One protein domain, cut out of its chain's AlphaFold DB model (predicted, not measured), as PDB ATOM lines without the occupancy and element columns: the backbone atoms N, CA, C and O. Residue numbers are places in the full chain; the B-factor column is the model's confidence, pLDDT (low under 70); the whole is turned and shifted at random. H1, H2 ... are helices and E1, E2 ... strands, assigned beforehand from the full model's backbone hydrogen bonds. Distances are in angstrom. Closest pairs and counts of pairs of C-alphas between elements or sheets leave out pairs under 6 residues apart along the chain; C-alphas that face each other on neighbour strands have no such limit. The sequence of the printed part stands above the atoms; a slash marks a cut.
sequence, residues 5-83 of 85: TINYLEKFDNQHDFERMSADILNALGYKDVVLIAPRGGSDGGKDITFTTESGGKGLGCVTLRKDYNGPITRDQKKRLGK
ATOM      1  N   THR A   5     192.439 134.696 126.470       66.75
ATOM      2  CA  THR A   5     191.323 134.095 127.209       66.75
ATOM      3  C   THR A   5     191.357 132.568 127.220       66.75
ATOM      4  O   THR A   5     191.212 131.984 128.283       66.75
ATOM      5  N   ILE A   6     191.598 131.908 126.084       69.69
ATOM      6  CA  ILE A   6     191.634 130.437 126.003       69.69
ATOM      7  C   ILE A   6     192.805 129.894 126.825       69.69
ATOM      8  O   ILE A   6     192.610 129.004 127.646       69.69
ATOM      9  N   ASN A   7     193.981 130.519 126.725       73.06
ATOM     10  CA  ASN A   7     195.146 130.127 127.521       73.06
ATOM     11  C   ASN A   7     194.934 130.335 129.034       73.06
ATOM     12  O   ASN A   7     195.538 129.634 129.842       73.06
ATOM     13  N   TYR A   8     194.124 131.318 129.443       72.25
ATOM     14  CA  TYR A   8     193.750 131.495 130.852       72.25
ATOM     15  C   TYR A   8     192.715 130.459 131.298       72.25
ATOM     16  O   TYR A   8     192.851 129.908 132.387       72.25
ATOM     17  N   LEU A   9     191.732 130.137 130.451       74.94
ATOM     18  CA  LEU A   9     190.733 129.100 130.724       74.94
ATOM     19  C   LEU A   9     191.368 127.712 130.873       74.94
ATOM     20  O   LEU A   9     190.998 126.964 131.772       74.94
ATOM     21  N   GLU A  10     192.382 127.388 130.070       72.25
ATOM     22  CA  GLU A  10     193.148 126.140 130.202       72.25
ATOM     23  C   GLU A  10     193.866 126.017 131.555       72.25
ATOM     24  O   GLU A  10     194.054 124.906 132.064       72.25
ATOM     25  N   LYS A  11     194.228 127.147 132.177       76.94
ATOM     26  CA  LYS A  11     194.911 127.187 133.479       76.94
ATOM     27  C   LYS A  11     193.976 127.040 134.678       76.94
ATOM     28  O   LYS A  11     194.473 126.697 135.740       76.94
ATOM     29  N   PHE A  12     192.662 127.231 134.535       74.56
ATOM     30  CA  PHE A  12     191.714 126.997 135.634       74.56
ATOM     31  C   PHE A  12     191.650 125.515 135.960       74.56
ATOM     32  O   PHE A  12     191.013 124.777 135.231       74.56
ATOM     33  N   ASP A  13     192.316 125.030 136.995       76.75
ATOM     34  CA  ASP A  13     192.220 123.648 137.492       76.75
ATOM     35  C   ASP A  13     191.293 123.509 138.712       76.75
ATOM     36  O   ASP A  13     190.993 122.399 139.144       76.75
ATOM     37  N   ASN A  14     190.781 124.635 139.209       80.25
ATOM     38  CA  ASN A  14     189.926 124.721 140.378       80.25
ATOM     39  C   ASN A  14     188.500 125.156 140.003       80.25
ATOM     40  O   ASN A  14     188.274 126.265 139.510       80.25
ATOM     41  N   GLN A  15     187.526 124.289 140.291       80.00
ATOM     42  CA  GLN A  15     186.094 124.541 140.102       80.00
ATOM     43  C   GLN A  15     185.625 125.818 140.827       80.00
ATOM     44  O   GLN A  15     184.868 126.598 140.258       80.00
ATOM     45  N   HIS A  16     186.127 126.092 142.033       78.62
ATOM     46  CA  HIS A  16     185.715 127.271 142.802       78.62
ATOM     47  C   HIS A  16     186.257 128.585 142.238       78.62
ATOM     48  O   HIS A  16     185.606 129.625 142.338       78.62
ATOM     49  N   ASP A  17     187.438 128.566 141.621       82.06
ATOM     50  CA  ASP A  17     187.951 129.758 140.945       82.06
ATOM     51  C   ASP A  17     187.149 130.029 139.666       82.06
ATOM     52  O   ASP A  17     186.866 131.183 139.340       82.06
ATOM     53  N   PHE A  18     186.703 128.973 138.980       82.62
ATOM     54  CA  PHE A  18     185.817 129.092 137.825       82.62
ATOM     55  C   PHE A  18     184.436 129.666 138.202       82.62
ATOM     56  O   PHE A  18     183.887 130.497 137.473       82.62
ATOM     57  N   GLU A  19     183.902 129.293 139.368       83.69
ATOM     58  CA  GLU A  19     182.685 129.882 139.947       83.69
ATOM     59  C   GLU A  19     182.848 131.379 140.232       83.69
ATOM     60  O   GLU A  19     181.998 132.177 139.835       83.69
ATOM     61  N   ARG A  20     183.970 131.783 140.845       85.75
ATOM     62  CA  ARG A  20     184.286 133.198 141.117       85.75
ATOM     63  C   ARG A  20     184.378 134.020 139.837       85.75
ATOM     64  O   ARG A  20     183.715 135.045 139.730       85.75
ATOM     65  N   MET A  21     185.116 133.532 138.840       87.12
ATOM     66  CA  MET A  21     185.215 134.198 137.538       87.12
ATOM     67  C   MET A  21     183.837 134.356 136.881       87.12
ATOM     68  O   MET A  21     183.533 135.396 136.302       87.12
ATOM     69  N   SER A  22     182.985 133.335 136.980       86.69
ATOM     70  CA  SER A  22     181.628 133.390 136.434       86.69
ATOM     71  C   SER A  22     180.766 134.443 137.144       86.69
ATOM     72  O   SER A  22     180.015 135.161 136.485       86.69
ATOM     73  N   ALA A  23     180.908 134.590 138.465       86.88
ATOM     74  CA  ALA A  23     180.251 135.654 139.222       86.88
ATOM     75  C   ALA A  23     180.757 137.050 138.816       86.88
ATOM     76  O   ALA A  23     179.950 137.959 138.623       86.88
ATOM     77  N   ASP A  24     182.065 137.218 138.610       88.62
ATOM     78  CA  ASP A  24     182.650 138.482 138.142       88.62
ATOM     79  C   ASP A  24     182.124 138.877 136.756       88.62
ATOM     80  O   ASP A  24     181.814 140.046 136.520       88.62
ATOM     81  N   ILE A  25     181.950 137.906 135.854       88.31
ATOM     82  CA  ILE A  25     181.339 138.136 134.537       88.31
ATOM     83  C   ILE A  25     179.886 138.603 134.688       88.31
ATOM     84  O   ILE A  25     179.494 139.565 134.033       88.31
ATOM     85  N   LEU A  26     179.088 137.970 135.554       86.19
ATOM     86  CA  LEU A  26     177.703 138.392 135.796       86.19
ATOM     87  C   LEU A  26     177.634 139.821 136.354       86.19
ATOM     88  O   LEU A  26     176.836 140.623 135.872       86.19
ATOM     89  N   ASN A  27     178.512 140.166 137.297       87.00
ATOM     90  CA  ASN A  27     178.628 141.533 137.806       87.00
ATOM     91  C   ASN A  27     178.994 142.526 136.688       87.00
ATOM     92  O   ASN A  27     178.373 143.580 136.569       87.00
ATOM     93  N   ALA A  28     179.965 142.182 135.836       88.00
ATOM     94  CA  ALA A  28     180.393 143.031 134.723       88.00
ATOM     95  C   ALA A  28     179.303 143.221 133.654       88.00
ATOM     96  O   ALA A  28     179.253 144.263 133.004       88.00
ATOM     97  N   LEU A  29     178.421 142.232 133.485       86.75
ATOM     98  CA  LEU A  29     177.263 142.297 132.591       86.75
ATOM     99  C   LEU A  29     176.073 143.073 133.184       86.75
ATOM    100  O   LEU A  29     175.076 143.244 132.494       86.75
ATOM    101  N   GLY A  30     176.165 143.555 134.429       86.12
ATOM    102  CA  GLY A  30     175.133 144.383 135.061       86.12
ATOM    103  C   GLY A  30     174.074 143.614 135.856       86.12
ATOM    104  O   GLY A  30     173.113 144.223 136.336       86.12
ATOM    105  N   TYR A  31     174.245 142.301 136.047       87.88
ATOM    106  CA  TYR A  31     173.400 141.539 136.968       87.88
ATOM    107  C   TYR A  31     173.645 141.986 138.413       87.88
ATOM    108  O   TYR A  31     174.754 142.369 138.788       87.88
ATOM    109  N   LYS A  32     172.593 141.945 139.233       88.25
ATOM    110  CA  LYS A  32     172.621 142.425 140.624       88.25
ATOM    111  C   LYS A  32     172.611 141.258 141.603       88.25
ATOM    112  O   LYS A  32     172.266 140.144 141.225       88.25
ATOM    113  N   ASP A  33     172.980 141.517 142.855       88.94
ATOM    114  CA  ASP A  33     172.939 140.540 143.957       88.94
ATOM    115  C   ASP A  33     173.593 139.189 143.613       88.94
ATOM    116  O   ASP A  33     173.073 138.122 143.949       88.94
ATOM    117  N   VAL A  34     174.720 139.227 142.897       86.50
ATOM    118  CA  VAL A  34     175.441 138.021 142.483       86.50
ATOM    119  C   VAL A  34     176.116 137.392 143.705       86.50
ATOM    120  O   VAL A  34     177.011 137.987 144.303       86.50
ATOM    121  N   VAL A  35     175.694 136.185 144.084       86.31
ATOM    122  CA  VAL A  35     176.162 135.483 145.291       86.31
ATOM    123  C   VAL A  35     176.528 134.038 144.959       86.31
ATOM    124  O   VAL A  35     175.749 133.326 144.328       86.31
ATOM    125  N   LEU A  36     177.702 133.599 145.421       82.31
ATOM    126  CA  LEU A  36     178.140 132.199 145.369       82.31
ATOM    127  C   LEU A  36     177.433 131.383 146.460       82.31
ATOM    128  O   LEU A  36     177.364 131.833 147.604       82.31
ATOM    129  N   ILE A  37     176.938 130.189 146.131       75.75
ATOM    130  CA  ILE A  37     176.099 129.393 147.045       75.75
ATOM    131  C   ILE A  37     176.938 128.617 148.083       75.75
ATOM    132  O   ILE A  37     176.653 128.745 149.275       75.75
ATOM    133  N   ALA A  38     178.034 127.948 147.702       66.12
ATOM    134  CA  ALA A  38     179.073 127.482 148.635       66.12
ATOM    135  C   ALA A  38     180.478 127.942 148.233       66.12
ATOM    136  O   ALA A  38     181.305 127.155 147.764       66.12
ATOM    137  N   PRO A  39     180.844 129.189 148.570       57.78
ATOM    138  CA  PRO A  39     182.173 129.736 148.290       57.78
ATOM    139  C   PRO A  39     183.333 129.019 149.015       57.78
ATOM    140  O   PRO A  39     184.494 129.385 148.813       57.78
ATOM    141  N   ARG A  40     183.037 128.045 149.891       55.34
ATOM    142  CA  ARG A  40     183.998 127.289 150.717       55.34
ATOM    143  C   ARG A  40     183.966 125.767 150.496       55.34
ATOM    144  O   ARG A  40     184.588 125.055 151.276       55.34
ATOM    145  N   GLY A  41     183.273 125.277 149.467       53.81
ATOM    146  CA  GLY A  41     183.193 123.842 149.177       53.81
ATOM    147  C   GLY A  41     182.152 123.129 150.039       53.81
ATOM    148  O   GLY A  41     182.457 122.576 151.094       53.81
ATOM    149  N   GLY A  42     180.904 123.154 149.574       56.38
ATOM    150  CA  GLY A  42     179.763 122.432 150.133       56.38
ATOM    151  C   GLY A  42     179.024 121.666 149.034       56.38
ATOM    152  O   GLY A  42     179.218 121.915 147.846       56.38
ATOM    153  N   SER A  43     178.202 120.685 149.415       51.81
ATOM    154  CA  SER A  43     177.358 119.963 148.454       51.81
ATOM    155  C   SER A  43     176.133 120.811 148.107       51.81
ATOM    156  O   SER A  43     175.109 120.737 148.784       51.81
ATOM    157  N   ASP A  44     176.225 121.603 147.038       59.75
ATOM    158  CA  ASP A  44     175.177 122.573 146.668       59.75
ATOM    159  C   ASP A  44     174.093 122.005 145.747       59.75
ATOM    160  O   ASP A  44     173.249 122.721 145.201       59.75
ATOM    161  N   GLY A  45     174.114 120.692 145.510       59.19
ATOM    162  CA  GLY A  45     173.198 120.055 144.565       59.19
ATOM    163  C   GLY A  45     173.378 120.541 143.118       59.19
ATOM    164  O   GLY A  45     172.468 120.361 142.306       59.19
ATOM    165  N   GLY A  46     174.537 121.129 142.794       62.00
ATOM    166  CA  GLY A  46     174.870 121.684 141.478       62.00
ATOM    167  C   GLY A  46     174.305 123.083 141.228       62.00
ATOM    168  O   GLY A  46     173.965 123.395 140.089       62.00
ATOM    169  N   LYS A  47     174.106 123.869 142.287       67.06
ATOM    170  CA  LYS A  47     173.696 125.270 142.236       67.06
ATOM    171  C   LYS A  47     174.879 126.113 142.679       67.06
ATOM    172  O   LYS A  47     175.276 125.987 143.826       67.06
ATOM    173  N   ASP A  48     175.368 127.006 141.830       73.94
ATOM    174  CA  ASP A  48     176.677 127.606 142.100       73.94
ATOM    175  C   ASP A  48     176.576 129.117 142.342       73.94
ATOM    176  O   ASP A  48     177.264 129.659 143.209       73.94
ATOM    177  N   ILE A  49     175.667 129.804 141.637       84.56
ATOM    178  CA  ILE A  49     175.523 131.266 141.699       84.56
ATOM    179  C   ILE A  49     174.046 131.665 141.692       84.56
ATOM    180  O   ILE A  49     173.291 131.211 140.837       84.56
ATOM    181  N   THR A  50     173.614 132.555 142.583       87.81
ATOM    182  CA  THR A  50     172.332 133.271 142.449       87.81
ATOM    183  C   THR A  50     172.565 134.700 141.997       87.81
ATOM    184  O   THR A  50     173.569 135.292 142.372       87.81
ATOM    185  N   PHE A  51     171.634 135.266 141.236       88.19
ATOM    186  CA  PHE A  51     171.687 136.667 140.819       88.19
ATOM    187  C   PHE A  51     170.280 137.219 140.582       88.19
ATOM    188  O   PHE A  51     169.316 136.463 140.462       88.19
ATOM    189  N   THR A  52     170.160 138.535 140.480       88.31
ATOM    190  CA  THR A  52     168.935 139.245 140.114       88.31
ATOM    191  C   THR A  52     169.077 139.769 138.683       88.31
ATOM    192  O   THR A  52     170.071 140.413 138.338       88.31
ATOM    193  N   THR A  53     168.096 139.469 137.829       83.75
ATOM    194  CA  THR A  53     168.020 139.963 136.446       83.75
ATOM    195  C   THR A  53     167.706 141.454 136.419       83.75
ATOM    196  O   THR A  53     167.203 142.022 137.388       83.75
ATOM    197  N   GLU A  54     167.929 142.101 135.276       80.00
ATOM    198  CA  GLU A  54     167.579 143.517 135.092       80.00
ATOM    199  C   GLU A  54     166.089 143.803 135.346       80.00
ATOM    200  O   GLU A  54     165.737 144.859 135.865       80.00
ATOM    201  N   SER A  55     165.216 142.834 135.051       85.38
ATOM    202  CA  SER A  55     163.773 142.891 135.315       85.38
ATOM    203  C   SER A  55     163.378 142.615 136.775       85.38
ATOM    204  O   SER A  55     162.190 142.589 137.086       85.38
ATOM    205  N   GLY A  56     164.344 142.393 137.675       84.44
ATOM    206  CA  GLY A  56     164.106 142.091 139.091       84.44
ATOM    207  C   GLY A  56     163.772 140.623 139.392       84.44
ATOM    208  O   GLY A  56     163.435 140.291 140.528       84.44
ATOM    209  N   GLY A  57     163.859 139.734 138.400       86.12
ATOM    210  CA  GLY A  57     163.681 138.293 138.580       86.12
ATOM    211  C   GLY A  57     164.896 137.642 139.241       86.12
ATOM    212  O   GLY A  57     166.011 138.145 139.134       86.12
ATOM    213  N   LYS A  58     164.704 136.501 139.909       87.12
ATOM    214  CA  LYS A  58     165.814 135.721 140.481       87.12
ATOM    215  C   LYS A  58     166.315 134.691 139.473       87.12
ATOM    216  O   LYS A  58     165.542 133.872 138.994       87.12
ATOM    217  N   GLY A  59     167.609 134.727 139.194       82.56
ATOM    218  CA  GLY A  59     168.329 133.780 138.355       82.56
ATOM    219  C   GLY A  59     169.205 132.829 139.166       82.56
ATOM    220  O   GLY A  59     169.630 133.125 140.287       82.56
ATOM    221  N   LEU A  60     169.476 131.670 138.567       83.38
ATOM    222  CA  LEU A  60     170.353 130.638 139.105       83.38
ATOM    223  C   LEU A  60     171.349 130.200 138.024       83.38
ATOM    224  O   LEU A  60     170.949 129.718 136.966       83.38
ATOM    225  N   GLY A  61     172.638 130.361 138.306       78.81
ATOM    226  CA  GLY A  61     173.748 129.868 137.504       78.81
ATOM    227  C   GLY A  61     174.265 128.534 138.037       78.81
ATOM    228  O   GLY A  61     174.591 128.407 139.218       78.81
ATOM    229  N   CYS A  62     174.357 127.554 137.143       76.56
ATOM    230  CA  CYS A  62     175.061 126.295 137.363       76.56
ATOM    231  C   CYS A  62     176.272 126.281 136.425       76.56
ATOM    232  O   CYS A  62     176.099 126.267 135.204       76.56
ATOM    233  N   VAL A  63     177.482 126.313 136.969       76.50
ATOM    234  CA  VAL A  63     178.734 126.362 136.216       76.50
ATOM    235  C   VAL A  63     179.571 125.131 136.523       76.50
ATOM    236  O   VAL A  63     179.689 124.671 137.651       76.50
ATOM    237  N   THR A  64     180.158 124.534 135.494       73.62
ATOM    238  CA  THR A  64     180.972 123.330 135.673       73.62
ATOM    239  C   THR A  64     182.229 123.432 134.835       73.62
ATOM    240  O   THR A  64     182.163 123.574 133.616       73.62
ATOM    241  N   LEU A  65     183.368 123.291 135.496       72.81
ATOM    242  CA  LEU A  65     184.668 123.142 134.877       72.81
ATOM    243  C   LEU A  65     184.888 121.657 134.547       72.81
ATOM    244  O   LEU A  65     185.079 120.825 135.431       72.81
ATOM    245  N   ARG A  66     184.860 121.301 133.258       69.62
ATOM    246  CA  ARG A  66     185.347 120.001 132.763       69.62
ATOM    247  C   ARG A  66     186.321 120.222 131.615       69.62
ATOM    248  O   ARG A  66     185.913 120.726 130.573       69.62
ATOM    249  N   LYS A  67     187.577 119.803 131.786       65.75
ATOM    250  CA  LYS A  67     188.625 119.922 130.754       65.75
ATOM    251  C   LYS A  67     188.658 118.737 129.790       65.75
ATOM    252  O   LYS A  67     189.067 118.863 128.647       65.75
ATOM    253  N   ASP A  68     188.180 117.597 130.257       62.97
ATOM    254  CA  ASP A  68     188.299 116.272 129.649       62.97
ATOM    255  C   ASP A  68     186.942 115.786 129.104       62.97
ATOM    256  O   ASP A  68     186.651 114.598 128.956       62.97
ATOM    257  N   TYR A  69     186.073 116.743 128.781       63.91
ATOM    258  CA  TYR A  69     184.747 116.466 128.268       63.91
ATOM    259  C   TYR A  69     184.747 116.211 126.755       63.91
ATOM    260  O   TYR A  69     184.576 117.128 125.962       63.91
ATOM    261  N   ASN A  70     184.872 114.939 126.372       56.28
ATOM    262  CA  ASN A  70     184.746 114.470 124.982       56.28
ATOM    263  C   ASN A  70     183.439 113.692 124.703       56.28
ATOM    264  O   ASN A  70     183.315 113.032 123.674       56.28
ATOM    265  N   GLY A  71     182.467 113.726 125.623       60.12
ATOM    266  CA  GLY A  71     181.208 112.970 125.524       60.12
ATOM    267  C   GLY A  71     179.983 113.834 125.183       60.12
ATOM    268  O   GLY A  71     180.049 115.054 125.270       60.12
ATOM    269  N   PRO A  72     178.836 113.231 124.821       58.62
ATOM    270  CA  PRO A  72     177.572 113.950 124.659       58.62
ATOM    271  C   PRO A  72     176.975 114.364 126.014       58.62
ATOM    272  O   PRO A  72     177.115 113.645 127.009       58.62
ATOM    273  N   ILE A  73     176.291 115.519 126.062       64.12
ATOM    274  CA  ILE A  73     175.669 116.050 127.297       64.12
ATOM    275  C   ILE A  73     174.669 115.031 127.813       64.12
ATOM    276  O   ILE A  73     173.682 114.723 127.138       64.12
ATOM    277  N   THR A  74     174.937 114.494 129.006       65.88
ATOM    278  CA  THR A  74     174.108 113.441 129.585       65.88
ATOM    279  C   THR A  74     172.734 113.999 129.933       65.88
ATOM    280  O   THR A  74     172.550 115.199 130.158       65.88
ATOM    281  N   ARG A  75     171.731 113.121 129.994       64.50
ATOM    282  CA  ARG A  75     170.361 113.518 130.340       64.50
ATOM    283  C   ARG A  75     170.293 114.208 131.706       64.50
ATOM    284  O   ARG A  75     169.530 115.156 131.856       64.50
ATOM    285  N   ASP A  76     171.127 113.793 132.656       61.00
ATOM    286  CA  ASP A  76     171.212 114.416 133.979       61.00
ATOM    287  C   ASP A  76     171.853 115.805 133.932       61.00
ATOM    288  O   ASP A  76     171.368 116.720 134.594       61.00
ATOM    289  N   GLN A  77     172.873 116.004 133.091       63.66
ATOM    290  CA  GLN A  77     173.442 117.331 132.835       63.66
ATOM    291  C   GLN A  77     172.416 118.249 132.159       63.66
ATOM    292  O   GLN A  77     172.204 119.368 132.617       63.66
ATOM    293  N   LYS A  78     171.684 117.760 131.146       64.69
ATOM    294  CA  LYS A  78     170.582 118.517 130.522       64.69
ATOM    295  C   LYS A  78     169.485 118.867 131.522       64.69
ATOM    296  O   LYS A  78     168.976 119.980 131.502       64.69
ATOM    297  N   LYS A  79     169.124 117.942 132.413       61.12
ATOM    298  CA  LYS A  79     168.104 118.163 133.447       61.12
ATOM    299  C   LYS A  79     168.533 119.215 134.473       61.12
ATOM    300  O   LYS A  79     167.672 119.901 135.015       61.12
ATOM    301  N   ARG A  80     169.839 119.345 134.730       56.88
ATOM    302  CA  ARG A  80     170.413 120.413 135.565       56.88
ATOM    303  C   ARG A  80     170.420 121.762 134.834       56.88
ATOM    304  O   ARG A  80     170.012 122.748 135.424       56.88
ATOM    305  N   LEU A  81     170.771 121.783 133.546       55.78
ATOM    306  CA  LEU A  81     170.810 123.001 132.718       55.78
ATOM    307  C   LEU A  81     169.416 123.535 132.325       55.78
ATOM    308  O   LEU A  81     169.240 124.734 132.156       55.78
ATOM    309  N   GLY A  82     168.413 122.663 132.182       42.62
ATOM    310  CA  GLY A  82     167.060 123.008 131.715       42.62
ATOM    311  C   GLY A  82     166.054 123.401 132.806       42.62
ATOM    312  O   GLY A  82     164.868 123.516 132.512       42.62
ATOM    313  N   LYS A  83     166.485 123.562 134.063       39.34
ATOM    314  CA  LYS A  83     165.623 123.954 135.198       39.34
ATOM    315  C   LYS A  83     165.658 125.455 135.524       39.34
ATOM    316  O   LYS A  83     165.265 125.847 136.617       39.34
TER     317      LYS A  83
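This is residues 5 to 83 of the 85 residues of the protein "Restriction endonuclease" of Ktedonobacteraceae bacterium (UniProt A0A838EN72). A small sheet of three strands has one helix, H2, packed along one face, mainly over the edge strand E1. The short helices H1 and H3 lie off the sheet, and residues 68 to 76, in the long link to H3 and its first residues, stick out as a free loop. The printed part has 79 residues with three named helices and three named strands, in the order H1, H2, E1, E2, E3, H3; the class is mixed, and the sheet's order is E1, E2, E3, antiparallel. It is only just compact, close to loose, with a radius of gyration of the C-alphas of 13.4 A and spans of 37 by 30 by 23 A.

E1 is residues 32 to 36, 12.6 A long, E2 residues 49 to 52, 10.5 A, and E3 residues 58 to 61, 10.3 A. H2, residues 15 to 28, is 20.1 A long and begins at C-alpha 15 (186.094, 124.541, 140.102). H1, residues 5 to 11, measures 10.0 A from C-alpha 5 (191.323, 134.095, 127.209). H3, residues 75 to 81, measures 9.8 A and ends at C-alpha 81 (170.810, 123.001, 132.718).

E1, E2 and E3 form a meander, each strand the antiparallel neighbour of the one before. In the hairpin E1 and E2, at 168 degrees, N 35 and O 50 are 2.9 A apart, within hydrogen-bond range. In the hairpin E2 and E3, at 151 degrees, N 59 and O 51 are 2.7 A apart, also within range. H2 is on one face of the sheet, making two layers, at a height of 8.4 A. It runs along the strands, at 4 degrees to E1 on the local plane, over E1 and only just over E2, on which 3 of its C-alphas fall. The closest C-alphas of H2 and E1 are those of Ala 23 and Val 34, 6.3 A. H1 and H3 are not on the sheet, and each is apart from H2. Every O i to N i+4 pair is within hydrogen-bond range in H2 and H3, and 2 of 3 in H1.

The C-alphas of Gly 56 and Asn 70, the two farthest apart, are 37.3 A apart. The printed part has no cut. The links E1 to E2 and E3 to H3 are long. The mean pLDDT of the printed part is 73.9, with residues 5 to 6, 38 to 47 and 66 to 83 under 70.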